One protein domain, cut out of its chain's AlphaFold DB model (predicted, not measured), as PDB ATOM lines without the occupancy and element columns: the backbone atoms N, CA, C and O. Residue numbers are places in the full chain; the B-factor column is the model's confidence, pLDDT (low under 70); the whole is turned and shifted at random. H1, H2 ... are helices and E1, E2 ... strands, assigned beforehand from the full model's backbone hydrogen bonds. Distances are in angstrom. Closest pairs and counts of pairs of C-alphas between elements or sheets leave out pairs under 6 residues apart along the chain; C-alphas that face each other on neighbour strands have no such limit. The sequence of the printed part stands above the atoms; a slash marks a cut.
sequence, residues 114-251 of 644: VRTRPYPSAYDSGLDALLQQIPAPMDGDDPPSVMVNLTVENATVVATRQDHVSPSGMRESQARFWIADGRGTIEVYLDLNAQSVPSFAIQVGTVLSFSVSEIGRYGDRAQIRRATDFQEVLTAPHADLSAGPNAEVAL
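Overview. This is residues 114 to 251 of the 644 residues of an uncharacterized protein of Myxococcales bacterium (UniProt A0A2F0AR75). The domain is a small closed barrel of five strands, E1 to E5, with the short helix H1 lying over one end, outside the ring, and the long links of residues 161 to 175 and 190 to 206 reaching past the opposite end. A short strand, E6, lies beyond the ring near the last residues of E1 and pairs with residues 114 to 115. The printed part has 138 residues, with one named helix and six named strands in the order H1 E1 E2 E3 E4 E5 E6; the ring runs E1 E2 E3 E5 E4 and back to E1, mixed. The class is mostly strand, though only 59 residues are in named elements. The whole is compact, with a radius of gyration of the C-alphas of 14.5 A and spans of 41 by 35 by 25 A.

Along the chain. H1 is residues 127 to 133, 10.0 A long, beginning at C-alpha 127 at (19.393, -61.055, -79.504). E1, residues 146 to 160, measures 23.7 A and bends by 107 degrees at residue 149. E2 is residues 176 to 180 and E3 residues 185 to 189. E4, residues 207 to 218, measures 24.4 A and bends by 96 degrees at residue 211. E5, residues 221 to 232, measures 24.9 A and bends by 95 degrees at residue 229. E6, residues 248 to 250, ends at C-alpha 250 at (22.721, -49.861, -70.343).

Arrangement. E1, E2 and E3 form a meander, each strand the antiparallel neighbour of the one before. With E4 they form a Greek key, E1 being the antiparallel neighbour of E4. E1 and E2 are a hairpin, with N 158 and O 178 2.8 A apart, within hydrogen-bond range. In the hairpin E2 and E3, N 188 and O 177 are 2.7 A apart. E3 and E5 are parallel, with N 189 and O 224 at 2.8 A. E4 and E5 are an antiparallel hairpin, with N 225 and O 214 at 2.8 A. E4 and E1 are antiparallel, with N 146 and O 215 at 2.8 A. The pairing of E1 is staggered: residues 146 to 156 pair with E4, residues 156 to 160 with E2. H1 is on the barrel, outside it, at a height over the sheet of 7.2 A; its closest C-alpha pair with E1 is Leu 127 and Val 152, 6.7 A apart. In H1, 2 of 3 O i to N i+4 pairs are within hydrogen-bond range. H1 and E6 are apart.

Size, cuts and confidence. The C-alphas farthest apart, those of Gly 140 and Ala 239, are 43.8 A apart. The printed part has no cut. The links H1 to E1, E1 to E2, E3 to E4 and E5 to E6 are long. The mean pLDDT of the printed part is 81.4, with residues 114 to 122, 140, 162 to 163 and 235 to 250 under 70.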
ATOM      1  N   VAL A 114      17.798 -45.211 -65.755       55.41
ATOM      2  CA  VAL A 114      18.984 -45.183 -66.626       55.41
ATOM      3  C   VAL A 114      20.258 -45.378 -65.807       55.41
ATOM      4  O   VAL A 114      20.484 -44.655 -64.836       55.41
ATOM      5  N   ARG A 115      21.160 -46.253 -66.268       60.03
ATOM      6  CA  ARG A 115      22.573 -46.214 -65.869       60.03
ATOM      7  C   ARG A 115      23.492 -46.174 -67.083       60.03
ATOM      8  O   ARG A 115      23.281 -46.844 -68.083       60.03
ATOM      9  N   THR A 116      24.586 -45.431 -66.954       56.06
ATOM     10  CA  THR A 116      25.640 -45.305 -67.976       56.06
ATOM     11  C   THR A 116      26.600 -46.497 -68.015       56.06
ATOM     12  O   THR A 116      27.602 -46.470 -68.727       56.06
ATOM     13  N   ARG A 117      26.338 -47.564 -67.247       58.72
ATOM     14  CA  ARG A 117      27.176 -48.763 -67.292       58.72
ATOM     15  C   ARG A 117      26.757 -49.631 -68.481       58.72
ATOM     16  O   ARG A 117      25.574 -49.948 -68.581       58.72
ATOM     17  N   PRO A 118      27.692 -50.041 -69.358       59.91
ATOM     18  CA  PRO A 118      27.391 -51.007 -70.405       59.91
ATOM     19  C   PRO A 118      26.901 -52.315 -69.774       59.91
ATOM     20  O   PRO A 118      27.397 -52.718 -68.718       59.91
ATOM     21  N   TYR A 119      25.955 -52.994 -70.427       63.56
ATOM     22  CA  TYR A 119      25.578 -54.350 -70.044       63.56
ATOM     23  C   TYR A 119      26.848 -55.212 -70.043       63.56
ATOM     24  O   TYR A 119      27.695 -55.053 -70.934       63.56
ATOM     25  N   PRO A 120      27.011 -56.129 -69.074       65.06
ATOM     26  CA  PRO A 120      28.075 -57.114 -69.152       65.06
ATOM     27  C   PRO A 120      28.000 -57.800 -70.517       65.06
ATOM     28  O   PRO A 120      26.939 -58.273 -70.907       65.06
ATOM     29  N   SER A 121      29.109 -57.891 -71.253       65.56
ATOM     30  CA  SER A 121      29.138 -58.574 -72.563       65.56
ATOM     31  C   SER A 121      28.740 -60.058 -72.490       65.56
ATOM     32  O   SER A 121      28.459 -60.681 -73.514       65.56
ATOM     33  N   ALA A 122      28.719 -60.616 -71.275       68.38
ATOM     34  CA  ALA A 122      28.227 -61.949 -70.952       68.38
ATOM     35  C   ALA A 122      26.690 -62.045 -70.855       68.38
ATOM     36  O   ALA A 122      26.167 -63.154 -70.811       68.38
ATOM     37  N   TYR A 123      25.973 -60.918 -70.810       77.69
ATOM     38  CA  TYR A 123      24.515 -60.881 -70.842       77.69
ATOM     39  C   TYR A 123      24.036 -60.966 -72.292       77.69
ATOM     40  O   TYR A 123      23.985 -59.968 -73.008       77.69
ATOM     41  N   ASP A 124      23.743 -62.187 -72.722       86.56
ATOM     42  CA  ASP A 124      23.262 -62.512 -74.059       86.56
ATOM     43  C   ASP A 124      21.923 -63.234 -73.925       86.56
ATOM     44  O   ASP A 124      21.847 -64.333 -73.376       86.56
ATOM     45  N   SER A 125      20.868 -62.582 -74.399       87.38
ATOM     46  CA  SER A 125      19.500 -63.102 -74.408       87.38
ATOM     47  C   SER A 125      19.169 -63.868 -75.690       87.38
ATOM     48  O   SER A 125      18.026 -64.276 -75.894       87.38
ATOM     49  N   GLY A 126      20.147 -64.038 -76.585       91.31
ATOM     50  CA  GLY A 126      19.953 -64.545 -77.940       91.31
ATOM     51  C   GLY A 126      19.628 -63.451 -78.965       91.31
ATOM     52  O   GLY A 126      19.358 -63.769 -80.128       91.31
ATOM     53  N   LEU A 127      19.673 -62.164 -78.583       91.44
ATOM     54  CA  LEU A 127      19.393 -61.055 -79.504       91.44
ATOM     55  C   LEU A 127      20.419 -60.959 -80.635       91.44
ATOM     56  O   LEU A 127      20.029 -60.653 -81.757       91.44
ATOM     57  N   ASP A 128      21.695 -61.275 -80.392       91.00
ATOM     58  CA  ASP A 128      22.715 -61.296 -81.454       91.00
ATOM     59  C   ASP A 128      22.356 -62.310 -82.552       91.00
ATOM     60  O   ASP A 128      22.363 -61.992 -83.742       91.00
ATOM     61  N   ALA A 129      21.929 -63.514 -82.153       92.38
ATOM     62  CA  ALA A 129      21.495 -64.547 -83.087       92.38
ATOM     63  C   ALA A 129      20.270 -64.107 -83.903       92.38
ATOM     64  O   ALA A 129      20.195 -64.400 -85.095       92.38
ATOM     65  N   LEU A 130      19.328 -63.375 -83.297       92.94
ATOM     66  CA  LEU A 130      18.197 -62.788 -84.019       92.94
ATOM     67  C   LEU A 130      18.650 -61.709 -85.001       92.94
ATOM     68  O   LEU A 130      18.286 -61.767 -86.173       92.94
ATOM     69  N   LEU A 131      19.459 -60.750 -84.548       90.88
ATOM     70  CA  LEU A 131      19.934 -59.626 -85.356       90.88
ATOM     71  C   LEU A 131      20.724 -60.096 -86.585       90.88
ATOM     72  O   LEU A 131      20.572 -59.514 -87.659       90.88
ATOM     73  N   GLN A 132      21.496 -61.179 -86.462       92.19
ATOM     74  CA  GLN A 132      22.236 -61.793 -87.571       92.19
ATOM     75  C   GLN A 132      21.335 -62.458 -88.626       92.19
ATOM     76  O   GLN A 132      21.757 -62.617 -89.771       92.19
ATOM     77  N   GLN A 133      20.107 -62.847 -88.267       94.06
ATOM     78  CA  GLN A 133      19.140 -63.465 -89.188       94.06
ATOM     79  C   GLN A 133      18.258 -62.433 -89.900       94.06
ATOM     80  O   GLN A 133      17.558 -62.770 -90.857       94.06
ATOM     81  N   ILE A 134      18.267 -61.175 -89.451       89.94
ATOM     82  CA  ILE A 134      17.484 -60.114 -90.083       89.94
ATOM     83  C   ILE A 134      18.164 -59.724 -91.398       89.94
ATOM     84  O   ILE A 134      19.324 -59.302 -91.371       89.94
ATOM     85  N   PRO A 135      17.456 -59.792 -92.544       86.25
ATOM     86  CA  PRO A 135      18.010 -59.394 -93.833       86.25
ATOM     87  C   PRO A 135      18.630 -58.002 -93.769       86.25
ATOM     88  O   PRO A 135      18.105 -57.118 -93.088       86.25
ATOM     89  N   ALA A 136      19.733 -57.784 -94.483       82.38
ATOM     90  CA  ALA A 136      20.270 -56.440 -94.656       82.38
ATOM     91  C   ALA A 136      19.196 -55.520 -95.278       82.38
ATOM     92  O   ALA A 136      18.365 -56.004 -96.056       82.38
ATOM     93  N   PRO A 137      19.179 -54.222 -94.934       75.88
ATOM     94  CA  PRO A 137      18.257 -53.283 -95.557       75.88
ATOM     95  C   PRO A 137      18.440 -53.273 -97.084       75.88
ATOM     96  O   PRO A 137      19.566 -53.345 -97.581       75.88
ATOM     97  N   MET A 138      17.326 -53.226 -97.819       75.06
ATOM     98  CA  MET A 138      17.300 -53.039 -99.271       75.06
ATOM     99  C   MET A 138      16.947 -51.582 -99.576       75.06
ATOM    100  O   MET A 138      16.130 -50.980 -98.881       75.06
ATOM    101  N   ASP A 139      17.559 -51.003-100.609       74.94
ATOM    102  CA  ASP A 139      17.316 -49.610-100.986       74.94
ATOM    103  C   ASP A 139      15.849 -49.394-101.396       74.94
ATOM    104  O   ASP A 139      15.442 -49.716-102.509       74.94
ATOM    105  N   GLY A 140      15.062 -48.797-100.499       67.12
ATOM    106  CA  GLY A 140      13.742 -48.236-100.804       67.12
ATOM    107  C   GLY A 140      12.529 -49.126-100.524       67.12
ATOM    108  O   GLY A 140      11.434 -48.570-100.470       67.12
ATOM    109  N   ASP A 141      12.713 -50.423-100.263       73.38
ATOM    110  CA  ASP A 141      11.637 -51.364 -99.928       73.38
ATOM    111  C   ASP A 141      11.943 -52.131 -98.632       73.38
ATOM    112  O   ASP A 141      13.082 -52.528 -98.376       73.38
ATOM    113  N   ASP A 142      10.907 -52.376 -97.822       77.81
ATOM    114  CA  ASP A 142      11.019 -53.248 -96.650       77.81
ATOM    115  C   ASP A 142      11.327 -54.680 -97.122       77.81
ATOM    116  O   ASP A 142      10.526 -55.256 -97.870       77.81
ATOM    117  N   PRO A 143      12.450 -55.294 -96.698       81.69
ATOM    118  CA  PRO A 143      12.725 -56.676 -97.053       81.69
ATOM    119  C   PRO A 143      11.609 -57.586 -96.516       81.69
ATOM    120  O   PRO A 143      11.010 -57.294 -95.471       81.69
ATOM    121  N   PRO A 144      11.321 -58.708 -97.200       85.75
ATOM    122  CA  PRO A 144      10.325 -59.654 -96.722       85.75
ATOM    123  C   PRO A 144      10.696 -60.153 -95.322       85.75
ATOM    124  O   PRO A 144      11.873 -60.366 -95.016       85.75
ATOM    125  N   SER A 145       9.681 -60.365 -94.481       91.19
ATOM    126  CA  SER A 145       9.871 -61.026 -93.192       91.19
ATOM    127  C   SER A 145      10.521 -62.403 -93.380       91.19
ATOM    128  O   SER A 145      10.243 -63.112 -94.351       91.19
ATOM    129  N   VAL A 146      11.336 -62.813 -92.413       94.81
ATOM    130  CA  VAL A 146      11.970 -64.131 -92.352       94.81
ATOM    131  C   VAL A 146      11.330 -64.943 -91.234       94.81
ATOM    132  O   VAL A 146      11.208 -64.476 -90.100       94.81
ATOM    133  N   MET A 147      10.940 -66.176 -91.556       96.50
ATOM    134  CA  MET A 147      10.483 -67.140 -90.561       96.50
ATOM    135  C   MET A 147      11.687 -67.722 -89.826       96.50
ATOM    136  O   MET A 147      12.612 -68.234 -90.457       96.50
ATOM    137  N   VAL A 148      11.656 -67.676 -88.501       95.94
ATOM    138  CA  VAL A 148      12.711 -68.212 -87.633       95.94
ATOM    139  C   VAL A 148      12.113 -69.132 -86.573       95.94
ATOM    140  O   VAL A 148      10.899 -69.240 -86.444       95.94
ATOM    141  N   ASN A 149      12.962 -69.848 -85.845       96.19
ATOM    142  CA  ASN A 149      12.568 -70.600 -84.659       96.19
ATOM    143  C   ASN A 149      13.663 -70.411 -83.613       96.19
ATOM    144  O   ASN A 149      14.588 -71.218 -83.512       96.19
ATOM    145  N   LEU A 150      13.611 -69.266 -82.943       96.25
ATOM    146  CA  LEU A 150      14.611 -68.827 -81.976       96.25
ATOM    147  C   LEU A 150      13.915 -68.473 -80.669       96.25
ATOM    148  O   LEU A 150      12.755 -68.070 -80.670       96.25
ATOM    149  N   THR A 151      14.631 -68.595 -79.563       95.56
ATOM    150  CA  THR A 151      14.140 -68.203 -78.243       95.56
ATOM    151  C   THR A 151      14.930 -66.992 -77.780       95.56
ATOM    152  O   THR A 151      16.150 -66.957 -77.935       95.56
ATOM    153  N   VAL A 152      14.222 -66.004 -77.243       95.19
ATOM    154  CA  VAL A 152      14.806 -64.909 -76.471       95.19
ATOM    155  C   VAL A 152      14.701 -65.294 -75.006       95.19
ATOM    156  O   VAL A 152      13.601 -65.591 -74.539       95.19
ATOM    157  N   GLU A 153      15.819 -65.292 -74.288       93.81
ATOM    158  CA  GLU A 153      15.862 -65.622 -72.863       93.81
ATOM    159  C   GLU A 153      16.315 -64.422 -72.041       93.81
ATOM    160  O   GLU A 153      17.430 -63.934 -72.187       93.81
ATOM    161  N   ASN A 154      15.463 -63.986 -71.118       89.31
ATOM    162  CA  ASN A 154      15.752 -62.912 -70.180       89.31
ATOM    163  C   ASN A 154      16.157 -61.589 -70.850       89.31
ATOM    164  O   ASN A 154      17.123 -60.986 -70.418       89.31
ATOM    165  N   ALA A 155      15.469 -61.114 -71.888       90.12
ATOM    166  CA  ALA A 155      15.740 -59.784 -72.440       90.12
ATOM    167  C   ALA A 155      15.038 -58.688 -71.622       90.12
ATOM    168  O   ALA A 155      13.887 -58.855 -71.212       90.12
ATOM    169  N   THR A 156      15.698 -57.545 -71.416       87.38
ATOM    170  CA  THR A 156      15.133 -56.425 -70.644       87.38
ATOM    171  C   THR A 156      14.326 -55.508 -71.552       87.38
ATOM    172  O   THR A 156      14.841 -55.051 -72.569       87.38
ATOM    173  N   VAL A 157      13.094 -55.166 -71.177       88.06
ATOM    174  CA  VAL A 157      12.306 -54.126 -71.854       88.06
ATOM    175  C   VAL A 157      12.902 -52.754 -71.545       88.06
ATOM    176  O   VAL A 157      12.946 -52.339 -70.392       88.06
ATOM    177  N   VAL A 158      13.338 -52.027 -72.571       82.56
ATOM    178  CA  VAL A 158      14.020 -50.725 -72.425       82.56
ATOM    179  C   VAL A 158      13.150 -49.532 -72.815       82.56
ATOM    180  O   VAL A 158      13.436 -48.403 -72.431       82.56
ATOM    181  N   ALA A 159      12.081 -49.769 -73.572       80.06
ATOM    182  CA  ALA A 159      11.097 -48.755 -73.927       80.06
ATOM    183  C   ALA A 159       9.772 -49.412 -74.317       80.06
ATOM    184  O   ALA A 159       9.747 -50.552 -74.778       80.06
ATOM    185  N   THR A 160       8.671 -48.677 -74.206       81.75
ATOM    186  CA  THR A 160       7.343 -49.109 -74.665       81.75
ATOM    187  C   THR A 160       6.712 -48.018 -75.527       81.75
ATOM    188  O   THR A 160       7.061 -46.840 -75.449       81.75
ATOM    189  N   ARG A 161       5.758 -48.351 -76.391       78.12
ATOM    190  CA  ARG A 161       4.953 -47.304 -77.030       78.12
ATOM    191  C   ARG A 161       4.012 -46.674 -75.999       78.12
ATOM    192  O   ARG A 161       3.629 -47.326 -75.029       78.12
ATOM    193  N   GLN A 162       3.641 -45.405 -76.204       67.81
ATOM    194  CA  GLN A 162       2.638 -44.732 -75.375       67.81
ATOM    195  C   GLN A 162       1.385 -45.609 -75.252       67.81
ATOM    196  O   GLN A 162       0.961 -46.235 -76.225       67.81
ATOM    197  N   ASP A 163       0.827 -45.657 -74.042       65.44
ATOM    198  CA  ASP A 163      -0.228 -46.590 -73.653       65.44
ATOM    199  C   ASP A 163      -1.585 -46.172 -74.254       65.44
ATOM    200  O   ASP A 163      -2.492 -45.705 -73.570       65.44
ATOM    201  N   HIS A 164      -1.698 -46.264 -75.578       73.06
ATOM    202  CA  HIS A 164      -2.943 -46.063 -76.300       73.06
ATOM    203  C   HIS A 164      -3.734 -47.374 -76.272       73.06
ATOM    204  O   HIS A 164      -3.238 -48.432 -76.666       73.06
ATOM    205  N   VAL A 165      -4.964 -47.317 -75.766       71.38
ATOM    206  CA  VAL A 165      -5.871 -48.465 -75.768       71.38
ATOM    207  C   VAL A 165      -6.541 -48.512 -77.136       71.38
ATOM    208  O   VAL A 165      -7.327 -47.633 -77.487       71.38
ATOM    209  N   SER A 166      -6.216 -49.533 -77.926       72.94
ATOM    210  CA  SER A 166      -6.880 -49.799 -79.204       72.94
ATOM    211  C   SER A 166      -8.402 -49.946 -79.021       72.94
ATOM    212  O   SER A 166      -8.855 -50.315 -77.935       72.94
ATOM    213  N   PRO A 167      -9.216 -49.769 -80.079       71.56
ATOM    214  CA  PRO A 167     -10.663 -50.012 -80.010       71.56
ATOM    215  C   PRO A 167     -11.043 -51.417 -79.507       71.56
ATOM    216  O   PRO A 167     -12.125 -51.613 -78.966       71.56
ATOM    217  N   SER A 168     -10.141 -52.392 -79.657       73.19
ATOM    218  CA  SER A 168     -10.267 -53.758 -79.137       73.19
ATOM    219  C   SER A 168      -9.916 -53.921 -77.649       73.19
ATOM    220  O   SER A 168      -9.894 -55.044 -77.155       73.19
ATOM    221  N   GLY A 169      -9.603 -52.840 -76.929       76.19
ATOM    222  CA  GLY A 169      -9.232 -52.871 -75.510       76.19
ATOM    223  C   GLY A 169      -7.786 -53.301 -75.229       76.19
ATOM    224  O   GLY A 169      -7.361 -53.285 -74.078       76.19
ATOM    225  N   MET A 170      -7.015 -53.660 -76.261       75.00
ATOM    226  CA  MET A 170      -5.594 -53.995 -76.134       75.00
ATOM    227  C   MET A 170      -4.750 -52.729 -76.054       75.00
ATOM    228  O   MET A 170      -4.965 -51.795 -76.830       75.00
ATOM    229  N   ARG A 171      -3.776 -52.720 -75.148       77.31
ATOM    230  CA  ARG A 171      -2.821 -51.624 -74.999       77.31
ATOM    231  C   ARG A 171      -1.722 -51.750 -76.047       77.31
ATOM    232  O   ARG A 171      -1.114 -52.809 -76.178       77.31
ATOM    233  N   GLU A 172      -1.439 -50.676 -76.779       78.19
ATOM    234  CA  GLU A 172      -0.364 -50.674 -77.780       78.19
ATOM    235  C   GLU A 172       1.007 -50.995 -77.174       78.19
ATOM    236  O   GLU A 172       1.811 -51.653 -77.831       78.19
ATOM    237  N   SER A 173       1.244 -50.619 -75.916       78.19
ATOM    238  CA  SER A 173       2.463 -50.946 -75.163       78.19
ATOM    239  C   SER A 173       2.734 -52.454 -75.061       78.19
ATOM    240  O   SER A 173       3.889 -52.863 -75.064       78.19
ATOM    241  N   GLN A 174       1.691 -53.297 -75.049       83.06
ATOM    242  CA  GLN A 174       1.827 -54.760 -74.992       83.06
ATOM    243  C   GLN A 174       2.280 -55.372 -76.320       83.06
ATOM    244  O   GLN A 174       2.746 -56.504 -76.351       83.06
ATOM    245  N   ALA A 175       2.133 -54.644 -77.424       84.81
ATOM    246  CA  ALA A 175       2.471 -55.137 -78.755       84.81
ATOM    247  C   ALA A 175       3.606 -54.347 -79.413       84.81
ATOM    248  O   ALA A 175       4.082 -54.745 -80.475       84.81
ATOM    249  N   ARG A 176       3.979 -53.193 -78.854       88.69
ATOM    250  CA  ARG A 176       4.974 -52.258 -79.386       88.69
ATOM    251  C   ARG A 176       5.913 -51.849 -78.260       88.69
ATOM    252  O   ARG A 176       5.589 -50.961 -77.472       88.69
ATOM    253  N   PHE A 177       7.064 -52.497 -78.180       90.38
ATOM    254  CA  PHE A 177       8.078 -52.213 -77.166       90.38
ATOM    255  C   PHE A 177       9.475 -52.545 -77.690       90.38
ATOM    256  O   PHE A 177       9.616 -53.136 -78.752       90.38
ATOM    257  N   TRP A 178      10.510 -52.145 -76.963       90.94
ATOM    258  CA  TRP A 178      11.902 -52.439 -77.286       90.94
ATOM    259  C   TRP A 178      12.499 -53.276 -76.178       90.94
ATOM    260  O   TRP A 178      12.270 -52.997 -75.000       90.94
ATOM    261  N   ILE A 179      13.291 -54.266 -76.565       91.75
ATOM    262  CA  ILE A 179      14.088 -55.067 -75.643       91.75
ATOM    263  C   ILE A 179      15.567 -54.912 -75.967       91.75
ATOM    264  O   ILE A 179      15.914 -54.695 -77.130       91.75
ATOM    265  N   ALA A 180      16.423 -55.028 -74.958       89.06
ATOM    266  CA  ALA A 180      17.868 -54.998 -75.129       89.06
ATOM    267  C   ALA A 180      18.587 -56.004 -74.225       89.06
ATOM    268  O   ALA A 180      18.087 -56.379 -73.159       89.06
ATOM    269  N   ASP A 181      19.795 -56.368 -74.645       87.31
ATOM    270  CA  ASP A 181      20.795 -57.090 -73.862       87.31
ATOM    271  C   ASP A 181      22.207 -56.517 -74.087       87.31
ATOM    272  O   ASP A 181      22.371 -55.409 -74.604       87.31
ATOM    273  N   GLY A 182      23.252 -57.255 -73.693       79.56
ATOM    274  CA  GLY A 182      24.647 -56.857 -73.894       79.56
ATOM    275  C   GLY A 182      25.135 -56.845 -75.341       79.56
ATOM    276  O   GLY A 182      26.281 -56.461 -75.582       79.56
ATOM    277  N   ARG A 183      24.303 -57.254 -76.302       84.69
ATOM    278  CA  ARG A 183      24.642 -57.366 -77.726       84.69
ATOM    279  C   ARG A 183      23.888 -56.369 -78.594       84.69
ATOM    280  O   ARG A 183      24.458 -55.899 -79.578       84.69
ATOM    281  N   GLY A 184      22.660 -56.007 -78.239       86.38
ATOM    282  CA  GLY A 184      21.918 -54.984 -78.971       86.38
ATOM    283  C   GLY A 184      20.485 -54.789 -78.496       86.38
ATOM    284  O   GLY A 184      20.068 -55.318 -77.470       86.38
ATOM    285  N   THR A 185      19.734 -54.020 -79.281       90.38
ATOM    286  CA  THR A 185      18.328 -53.677 -79.051       90.38
ATOM    287  C   THR A 185      17.488 -54.089 -80.254       90.38
ATOM    288  O   THR A 185      17.906 -53.929 -81.398       90.38
ATOM    289  N   ILE A 186      16.268 -54.568 -80.039       92.31
ATOM    290  CA  ILE A 186      15.321 -54.835 -81.128       92.31
ATOM    291  C   ILE A 186      13.926 -54.333 -80.767       92.31
ATOM    292  O   ILE A 186      13.524 -54.342 -79.602       92.31
ATOM    293  N   GLU A 187      13.179 -53.883 -81.775       92.25
ATOM    294  CA  GLU A 187      11.771 -53.530 -81.620       92.25
ATOM    295  C   GLU A 187      10.908 -54.797 -81.698       92.25
ATOM    296  O   GLU A 187      11.014 -55.599 -82.623       92.25
ATOM    297  N   VAL A 188      10.015 -54.968 -80.737       93.69
ATOM    298  CA  VAL A 188       8.948 -55.962 -80.759       93.69
ATOM    299  C   VAL A 188       7.691 -55.290 -81.303       93.69
ATOM    300  O   VAL A 188       7.148 -54.373 -80.688       93.69
ATOM    301  N   TYR A 189       7.250 -55.733 -82.481       91.75
ATOM    302  CA  TYR A 189       6.129 -55.185 -83.241       91.75
ATOM    303  C   TYR A 189       5.140 -56.309 -83.580       91.75
ATOM    304  O   TYR A 189       5.181 -56.895 -84.654       91.75
ATOM    305  N   LEU A 190       4.248 -56.634 -82.648       90.00
ATOM    306  CA  LEU A 190       3.348 -57.793 -82.753       90.00
ATOM    307  C   LEU A 190       2.016 -57.418 -83.404       90.00
ATOM    308  O   LEU A 190       1.556 -56.287 -83.301       90.00
ATOM    309  N   ASP A 191       1.297 -58.338 -84.022       84.44
ATOM    310  CA  ASP A 191      -0.085 -58.016 -84.386       84.44
ATOM    311  C   ASP A 191      -0.924 -57.755 -83.123       84.44
ATOM    312  O   ASP A 191      -0.812 -58.468 -82.125       84.44
ATOM    313  N   LEU A 192      -1.769 -56.717 -83.148       79.62
ATOM    314  CA  LEU A 192      -2.696 -56.403 -82.053       79.62
ATOM    315  C   LEU A 192      -3.856 -57.409 -82.069       79.62
ATOM    316  O   LEU A 192      -4.983 -57.084 -82.437       79.62
ATOM    317  N   ASN A 193      -3.559 -58.656 -81.717       81.12
ATOM    318  CA  ASN A 193      -4.520 -59.725 -81.507       81.12
ATOM    319  C   ASN A 193      -4.164 -60.495 -80.226       81.12
ATOM    320  O   ASN A 193      -2.997 -60.599 -79.854       81.12
ATOM    321  N   ALA A 194      -5.175 -61.061 -79.565       73.44
ATOM    322  CA  ALA A 194      -5.026 -61.678 -78.244       73.44
ATOM    323  C   ALA A 194      -4.076 -62.891 -78.202       73.44
ATOM    324  O   ALA A 194      -3.653 -63.284 -77.122       73.44
ATOM    325  N   GLN A 195      -3.762 -63.504 -79.348       80.12
ATOM    326  CA  GLN A 195      -2.845 -64.648 -79.418       80.12
ATOM    327  C   GLN A 195      -1.381 -64.228 -79.564       80.12
ATOM    328  O   GLN A 195      -0.494 -65.032 -79.294       80.12
ATOM    329  N   SER A 196      -1.136 -62.996 -80.010       81.44
ATOM    330  CA  SER A 196       0.204 -62.501 -80.329       81.44
ATOM    331  C   SER A 196       0.758 -61.573 -79.255       81.44
ATOM    332  O   SER A 196       1.943 -61.279 -79.289       81.44
ATOM    333  N   VAL A 197      -0.070 -61.098 -78.317       88.44
ATOM    334  CA  VAL A 197       0.353 -60.179 -77.252       88.44
ATOM    335  C   VAL A 197       0.479 -60.900 -75.902       88.44
ATOM    336  O   VAL A 197      -0.308 -61.807 -75.622       88.44
ATOM    337  N   PRO A 198       1.430 -60.502 -75.039       89.69
ATOM    338  CA  PRO A 198       1.535 -61.013 -73.675       89.69
ATOM    339  C   PRO A 198       0.232 -60.803 -72.891       89.69
ATOM    340  O   PRO A 198      -0.406 -59.752 -72.983       89.69
ATOM    341  N   SER A 199      -0.147 -61.778 -72.060       88.38
ATOM    342  CA  SER A 199      -1.343 -61.680 -71.205       88.38
ATOM    343  C   SER A 199      -1.163 -60.757 -69.993       88.38
ATOM    344  O   SER A 199      -2.099 -60.563 -69.220       88.38
ATOM    345  N   PHE A 200       0.042 -60.224 -69.801       86.75
ATOM    346  CA  PHE A 200       0.420 -59.323 -68.719       86.75
ATOM    347  C   PHE A 200       0.829 -57.953 -69.274       86.75
ATOM    348  O   PHE A 200       1.018 -57.774 -70.481       86.75
ATOM    349  N   ALA A 201       0.894 -56.950 -68.399       84.38
ATOM    350  CA  ALA A 201       1.319 -55.611 -68.785       84.38
ATOM    351  C   ALA A 201       2.829 -55.600 -69.051       84.38
ATOM    352  O   ALA A 201       3.597 -56.104 -68.239       84.38
ATOM    353  N   ILE A 202       3.244 -55.000 -70.167       84.81
ATOM    354  CA  ILE A 202       4.659 -54.786 -70.472       84.81
ATOM    355  C   ILE A 202       5.062 -53.413 -69.950       84.81
ATOM    356  O   ILE A 202       4.459 -52.409 -70.328       84.81
ATOM    357  N   GLN A 203       6.066 -53.388 -69.077       80.31
ATOM    358  CA  GLN A 203       6.619 -52.171 -68.493       80.31
ATOM    359  C   GLN A 203       8.108 -52.079 -68.814       80.31
ATOM    360  O   GLN A 203       8.767 -53.084 -69.085       80.31
ATOM    361  N   VAL A 204       8.653 -50.863 -68.782       78.88
ATOM    362  CA  VAL A 204      10.108 -50.692 -68.837       78.88
ATOM    363  C   VAL A 204      10.724 -51.378 -67.618       78.88
ATOM    364  O   VAL A 204      10.232 -51.255 -66.500       78.88
ATOM    365  N   GLY A 205      11.775 -52.145 -67.868       77.25
ATOM    366  CA  GLY A 205      12.475 -52.969 -66.898       77.25
ATOM    367  C   GLY A 205      11.883 -54.358 -66.647       77.25
ATOM    368  O   GLY A 205      12.502 -55.168 -65.956       77.25
ATOM    369  N   THR A 206      10.740 -54.695 -67.252       83.56
ATOM    370  CA  THR A 206      10.276 -56.088 -67.289       83.56
ATOM    371  C   THR A 206      11.305 -56.954 -68.022       83.56
ATOM    372  O   THR A 206      11.786 -56.583 -69.093       83.56
ATOM    373  N   VAL A 207      11.636 -58.116 -67.460       87.38
ATOM    374  CA  VAL A 207      12.533 -59.099 -68.084       87.38
ATOM    375  C   VAL A 207      11.680 -60.198 -68.705       87.38
ATOM    376  O   VAL A 207      10.787 -60.737 -68.049       87.38
ATOM    377  N   LEU A 208      11.916 -60.502 -69.979       92.56
ATOM    378  CA  LEU A 208      11.056 -61.365 -70.784       92.56
ATOM    379  C   LEU A 208      11.814 -62.553 -71.364       92.56
ATOM    380  O   LEU A 208      12.926 -62.402 -71.867       92.56
ATOM    381  N   SER A 209      11.141 -63.700 -71.402       94.69
ATOM    382  CA  SER A 209      11.526 -64.846 -72.230       94.69
ATOM    383  C   SER A 209      10.374 -65.223 -73.158       94.69
ATOM    384  O   SER A 209       9.219 -65.201 -72.730       94.69
ATOM    385  N   PHE A 210      10.655 -65.513 -74.429       96.50
ATOM    386  CA  PHE A 210       9.629 -65.839 -75.430       96.50
ATOM    387  C   PHE A 210      10.208 -66.511 -76.682       96.50
ATOM    388  O   PHE A 210      11.402 -66.421 -76.972       96.50
ATOM    389  N   SER A 211       9.346 -67.165 -77.458       96.25
ATOM    390  CA  SER A 211       9.685 -67.788 -78.742       96.25
ATOM    391  C   SER A 211       9.435 -66.812 -79.890       96.25
ATOM    392  O   SER A 211       8.361 -66.224 -79.983       96.25
ATOM    393  N   VAL A 212      10.389 -66.663 -80.805       96.75
ATOM    394  CA  VAL A 212      10.287 -65.830 -82.010       96.75
ATOM    395  C   VAL A 212      10.072 -66.711 -83.230       96.75
ATOM    396  O   VAL A 212      10.853 -67.629 -83.488       96.75
ATOM    397  N   SER A 213       9.028 -66.398 -84.001       96.50
ATOM    398  CA  SER A 213       8.686 -67.123 -85.231       96.50
ATOM    399  C   SER A 213       8.800 -66.286 -86.501       96.50
ATOM    400  O   SER A 213       8.923 -66.848 -87.587       96.50
ATOM    401  N   GLU A 214       8.802 -64.957 -86.393       96.25
ATOM    402  CA  GLU A 214       8.925 -64.060 -87.541       96.25
ATOM    403  C   GLU A 214       9.698 -62.796 -87.156       96.25
ATOM    404  O   GLU A 214       9.340 -62.096 -86.203       96.25
ATOM    405  N   ILE A 215      10.735 -62.488 -87.930       96.00
ATOM    406  CA  ILE A 215      11.537 -61.266 -87.828       96.00
ATOM    407  C   ILE A 215      11.533 -60.529 -89.164       96.00
ATOM    408  O   ILE A 215      11.258 -61.111 -90.209       96.00
ATOM    409  N   GLY A 216      11.858 -59.244 -89.160       93.69
ATOM    410  CA  GLY A 216      11.975 -58.471 -90.390       93.69
ATOM    411  C   GLY A 216      12.555 -57.092 -90.146       93.69
ATOM    412  O   GLY A 216      13.142 -56.827 -89.094       93.69
ATOM    413  N   ARG A 217      12.363 -56.205 -91.124       87.50
ATOM    414  CA  ARG A 217      12.639 -54.781 -90.956       87.50
ATOM    415  C   ARG A 217      11.448 -53.910 -91.305       87.50
ATOM    416  O   ARG A 217      10.561 -54.330 -92.040       87.50
ATOM    417  N   TYR A 218      11.446 -52.704 -90.760       83.25
ATOM    418  CA  TYR A 218      10.639 -51.595 -91.254       83.25
ATOM    419  C   TYR A 218      11.567 -50.394 -91.449       83.25
ATOM    420  O   TYR A 218      12.094 -49.833 -90.479       83.25
ATOM    421  N   GLY A 219      11.831 -50.042 -92.704       81.94
ATOM    422  CA  GLY A 219      13.023 -49.298 -93.092       81.94
ATOM    423  C   GLY A 219      14.282 -50.051 -92.663       81.94
ATOM    424  O   GLY A 219      14.412 -51.253 -92.888       81.94
ATOM    425  N   ASP A 220      15.183 -49.370 -91.956       79.88
ATOM    426  CA  ASP A 220      16.417 -49.990 -91.467       79.88
ATOM    427  C   ASP A 220      16.272 -50.577 -90.052       79.88
ATOM    428  O   ASP A 220      17.237 -51.104 -89.497       79.88
ATOM    429  N   ARG A 221      15.079 -50.531 -89.446       83.50
ATOM    430  CA  ARG A 221      14.864 -50.984 -88.062       83.50
ATOM    431  C   ARG A 221      14.624 -52.481 -87.995       83.50
ATOM    432  O   ARG A 221      13.734 -52.986 -88.670       83.50
ATOM    433  N   ALA A 222      15.383 -53.167 -87.150       89.62
ATOM    434  CA  ALA A 222      15.174 -54.576 -86.837       89.62
ATOM    435  C   ALA A 222      13.888 -54.765 -86.018       89.62
ATOM    436  O   ALA A 222      13.685 -54.068 -85.022       89.62
ATOM    437  N   GLN A 223      13.038 -55.712 -86.425       93.31
ATOM    438  CA  GLN A 223      11.759 -55.968 -85.765       93.31
ATOM    439  C   GLN A 223      11.481 -57.458 -85.558       93.31
ATOM    440  O   GLN A 223      11.673 -58.273 -86.461       93.31
ATOM    441  N   ILE A 224      10.929 -57.788 -84.393       95.31
ATOM    442  CA  ILE A 224      10.230 -59.046 -84.127       95.31
ATOM    443  C   ILE A 224       8.764 -58.837 -84.493       95.31
ATOM    444  O   ILE A 224       8.080 -58.035 -83.862       95.31
ATOM    445  N   ARG A 225       8.287 -59.548 -85.517       94.00
ATOM    446  CA  ARG A 225       6.924 -59.410 -86.056       94.00
ATOM    447  C   ARG A 225       5.955 -60.443 -85.487       94.00
ATOM    448  O   ARG A 225       4.761 -60.176 -85.367       94.00
ATOM    449  N   ARG A 226       6.468 -61.613 -85.090       94.94
ATOM    450  CA  ARG A 226       5.675 -62.663 -84.440       94.94
ATOM    451  C   ARG A 226       6.464 -63.359 -83.343       94.94
ATOM    452  O   ARG A 226       7.549 -63.894 -83.585       94.94
ATOM    453  N   ALA A 227       5.863 -63.405 -82.163       95.44
ATOM    454  CA  ALA A 227       6.386 -64.091 -80.996       95.44
ATOM    455  C   ALA A 227       5.255 -64.741 -80.190       95.44
ATOM    456  O   ALA A 227       4.108 -64.296 -80.250       95.44
ATOM    457  N   THR A 228       5.583 -65.806 -79.467       95.31
ATOM    458  CA  THR A 228       4.670 -66.583 -78.619       95.31
ATOM    459  C   THR A 228       5.343 -66.935 -77.298       95.31
ATOM    460  O   THR A 228       6.534 -66.698 -77.113       95.31
ATOM    461  N   ASP A 229       4.579 -67.527 -76.379       94.56
ATOM    462  CA  ASP A 229       5.109 -68.097 -75.134       94.56
ATOM    463  C   ASP A 229       5.804 -67.070 -74.229       94.56
ATOM    464  O   ASP A 229       6.794 -67.377 -73.571       94.56
ATOM    465  N   PHE A 230       5.275 -65.842 -74.189       95.25
ATOM    466  CA  PHE A 230       5.790 -64.787 -73.322       95.25
ATOM    467  C   PHE A 230       5.723 -65.177 -71.846       95.25
ATOM    468  O   PHE A 230       4.659 -65.506 -71.318       95.25
ATOM    469  N   GLN A 231       6.864 -65.062 -71.177       94.44
ATOM    470  CA  GLN A 231       7.030 -65.268 -69.748       94.44
ATOM    471  C   GLN A 231       7.728 -64.055 -69.139       94.44
ATOM    472  O   GLN A 231       8.776 -63.627 -69.622       94.44
ATOM    473  N   GLU A 232       7.148 -63.514 -68.069       91.19
ATOM    474  CA  GLU A 232       7.814 -62.534 -67.218       91.19
ATOM    475  C   GLU A 232       8.776 -63.258 -66.270       91.19
ATOM    476  O   GLU A 232       8.381 -64.144 -65.508       91.19
ATOM    477  N   VAL A 233      10.050 -62.880 -66.323       86.81
ATOM    478  CA  VAL A 233      11.101 -63.431 -65.469       86.81
ATOM    479  C   VAL A 233      11.259 -62.516 -64.258       86.81
ATOM    480  O   VAL A 233      11.743 -61.394 -64.358       86.81
ATOM    481  N   LEU A 234      10.838 -63.001 -63.088       76.12
ATOM    482  CA  LEU A 234      10.819 -62.210 -61.847       76.12
ATOM    483  C   LEU A 234      12.192 -62.080 -61.169       76.12
ATOM    484  O   LEU A 234      12.350 -61.316 -60.217       76.12
ATOM    485  N   THR A 235      13.180 -62.849 -61.618       68.50
ATOM    486  CA  THR A 235      14.552 -62.805 -61.107       68.50
ATOM    487  C   THR A 235      15.423 -61.949 -62.006       68.50
ATOM    488  O   THR A 235      15.347 -62.063 -63.228       68.50
ATOM    489  N   ALA A 236      16.287 -61.129 -61.409       60.97
ATOM    490  CA  ALA A 236      17.232 -60.340 -62.180       60.97
ATOM    491  C   ALA A 236      18.144 -61.256 -63.016       60.97
ATOM    492  O   ALA A 236      18.671 -62.234 -62.479       60.97
ATOM    493  N   PRO A 237      18.358 -60.944 -64.304       58.44
ATOM    494  CA  PRO A 237      19.177 -61.766 -65.189       58.44
ATOM    495  C   PRO A 237      20.660 -61.786 -64.802       58.44
ATOM    496  O   PRO A 237      21.400 -62.679 -65.211       58.44
ATOM    497  N   HIS A 238      21.103 -60.804 -64.018       63.41
ATOM    498  CA  HIS A 238      22.466 -60.688 -63.524       63.41
ATOM    499  C   HIS A 238      22.450 -60.165 -62.085       63.41
ATOM    500  O   HIS A 238      21.594 -59.353 -61.744       63.41
ATOM    501  N   ALA A 239      23.412 -60.584 -61.256       55.19
ATOM    502  CA  ALA A 239      23.504 -60.182 -59.844       55.19
ATOM    503  C   ALA A 239      23.651 -58.660 -59.637       55.19
ATOM    504  O   ALA A 239      23.340 -58.150 -58.565       55.19
ATOM    505  N   ASP A 240      24.093 -57.954 -60.681       59.09
ATOM    506  CA  ASP A 240      24.310 -56.504 -60.679       59.09
ATOM    507  C   ASP A 240      23.139 -55.707 -61.275       59.09
ATOM    508  O   ASP A 240      23.190 -54.480 -61.288       59.09
ATOM    509  N   LEU A 241      22.103 -56.379 -61.787       57.50
ATOM    510  CA  LEU A 241      20.889 -55.737 -62.288       57.50
ATOM    511  C   LEU A 241      19.765 -55.956 -61.274       57.50
ATOM    512  O   LEU A 241      19.658 -57.019 -60.669       57.50
ATOM    513  N   SER A 242      18.902 -54.963 -61.082       57.09
ATOM    514  CA  SER A 242      17.655 -55.168 -60.343       57.09
ATOM    515  C   SER A 242      16.553 -55.608 -61.313       57.09
ATOM    516  O   SER A 242      16.482 -55.117 -62.436       57.09
ATOM    517  N   ALA A 243      15.710 -56.564 -60.918       57.03
ATOM    518  CA  ALA A 243      14.489 -56.879 -61.662       57.03
ATOM    519  C   ALA A 243      13.362 -55.911 -61.276       57.03
ATOM    520  O   ALA A 243      13.308 -55.431 -60.140       57.03
ATOM    521  N   GLY A 244      12.424 -55.684 -62.198       57.03
ATOM    522  CA  GLY A 244      11.193 -54.934 -61.949       57.03
ATOM    523  C   GLY A 244      11.242 -53.483 -62.449       57.03
ATOM    524  O   GLY A 244      12.060 -53.160 -63.307       57.03
ATOM    525  N   PRO A 245      10.391 -52.580 -61.924       49.69
ATOM    526  CA  PRO A 245      10.219 -51.211 -62.440       49.69
ATOM    527  C   PRO A 245      11.464 -50.314 -62.296       49.69
ATOM    528  O   PRO A 245      11.456 -49.164 -62.712       49.69
ATOM    529  N   ASN A 246      12.541 -50.833 -61.701       51.16
ATOM    530  CA  ASN A 246      13.831 -50.159 -61.579       51.16
ATOM    531  C   ASN A 246      14.926 -50.823 -62.422       51.16
ATOM    532  O   ASN A 246      16.096 -50.524 -62.193       51.16
ATOM    533  N   ALA A 247      14.592 -51.740 -63.341       53.50
ATOM    534  CA  ALA A 247      15.638 -52.439 -64.069       53.50
ATOM    535  C   ALA A 247      16.508 -51.452 -64.847       53.50
ATOM    536  O   ALA A 247      16.024 -50.512 -65.484       53.50
ATOM    537  N   GLU A 248      17.810 -51.674 -64.727       62.84
ATOM    538  CA  GLU A 248      18.826 -50.767 -65.228       62.84
ATOM    539  C   GLU A 248      19.020 -51.016 -66.726       62.84
ATOM    540  O   GLU A 248      19.276 -52.145 -67.149       62.84
ATOM    541  N   VAL A 249      18.908 -49.958 -67.534       65.06
ATOM    542  CA  VAL A 249      19.182 -50.016 -68.977       65.06
ATOM    543  C   VAL A 249      20.580 -49.490 -69.246       65.06
ATOM    544  O   VAL A 249      20.880 -48.346 -68.907       65.06
ATOM    545  N   ALA A 250      21.415 -50.304 -69.892       67.69
ATOM    546  CA  ALA A 250      22.721 -49.861 -70.343       67.69
ATOM    547  C   ALA A 250      22.609 -48.913 -71.539       67.69
ATOM    548  O   ALA A 250      21.959 -49.231 -72.538       67.69
ATOM    549  N   LEU A 251      23.299 -47.778 -71.457       77.56
ATOM    550  CA  LEU A 251      23.381 -46.801 -72.538       77.56
ATOM    551  C   LEU A 251      24.812 -46.658 -73.044       77.56
ATOM    552  O   LEU A 251      25.765 -46.666 -72.267       77.56
TER     553      LEU A 251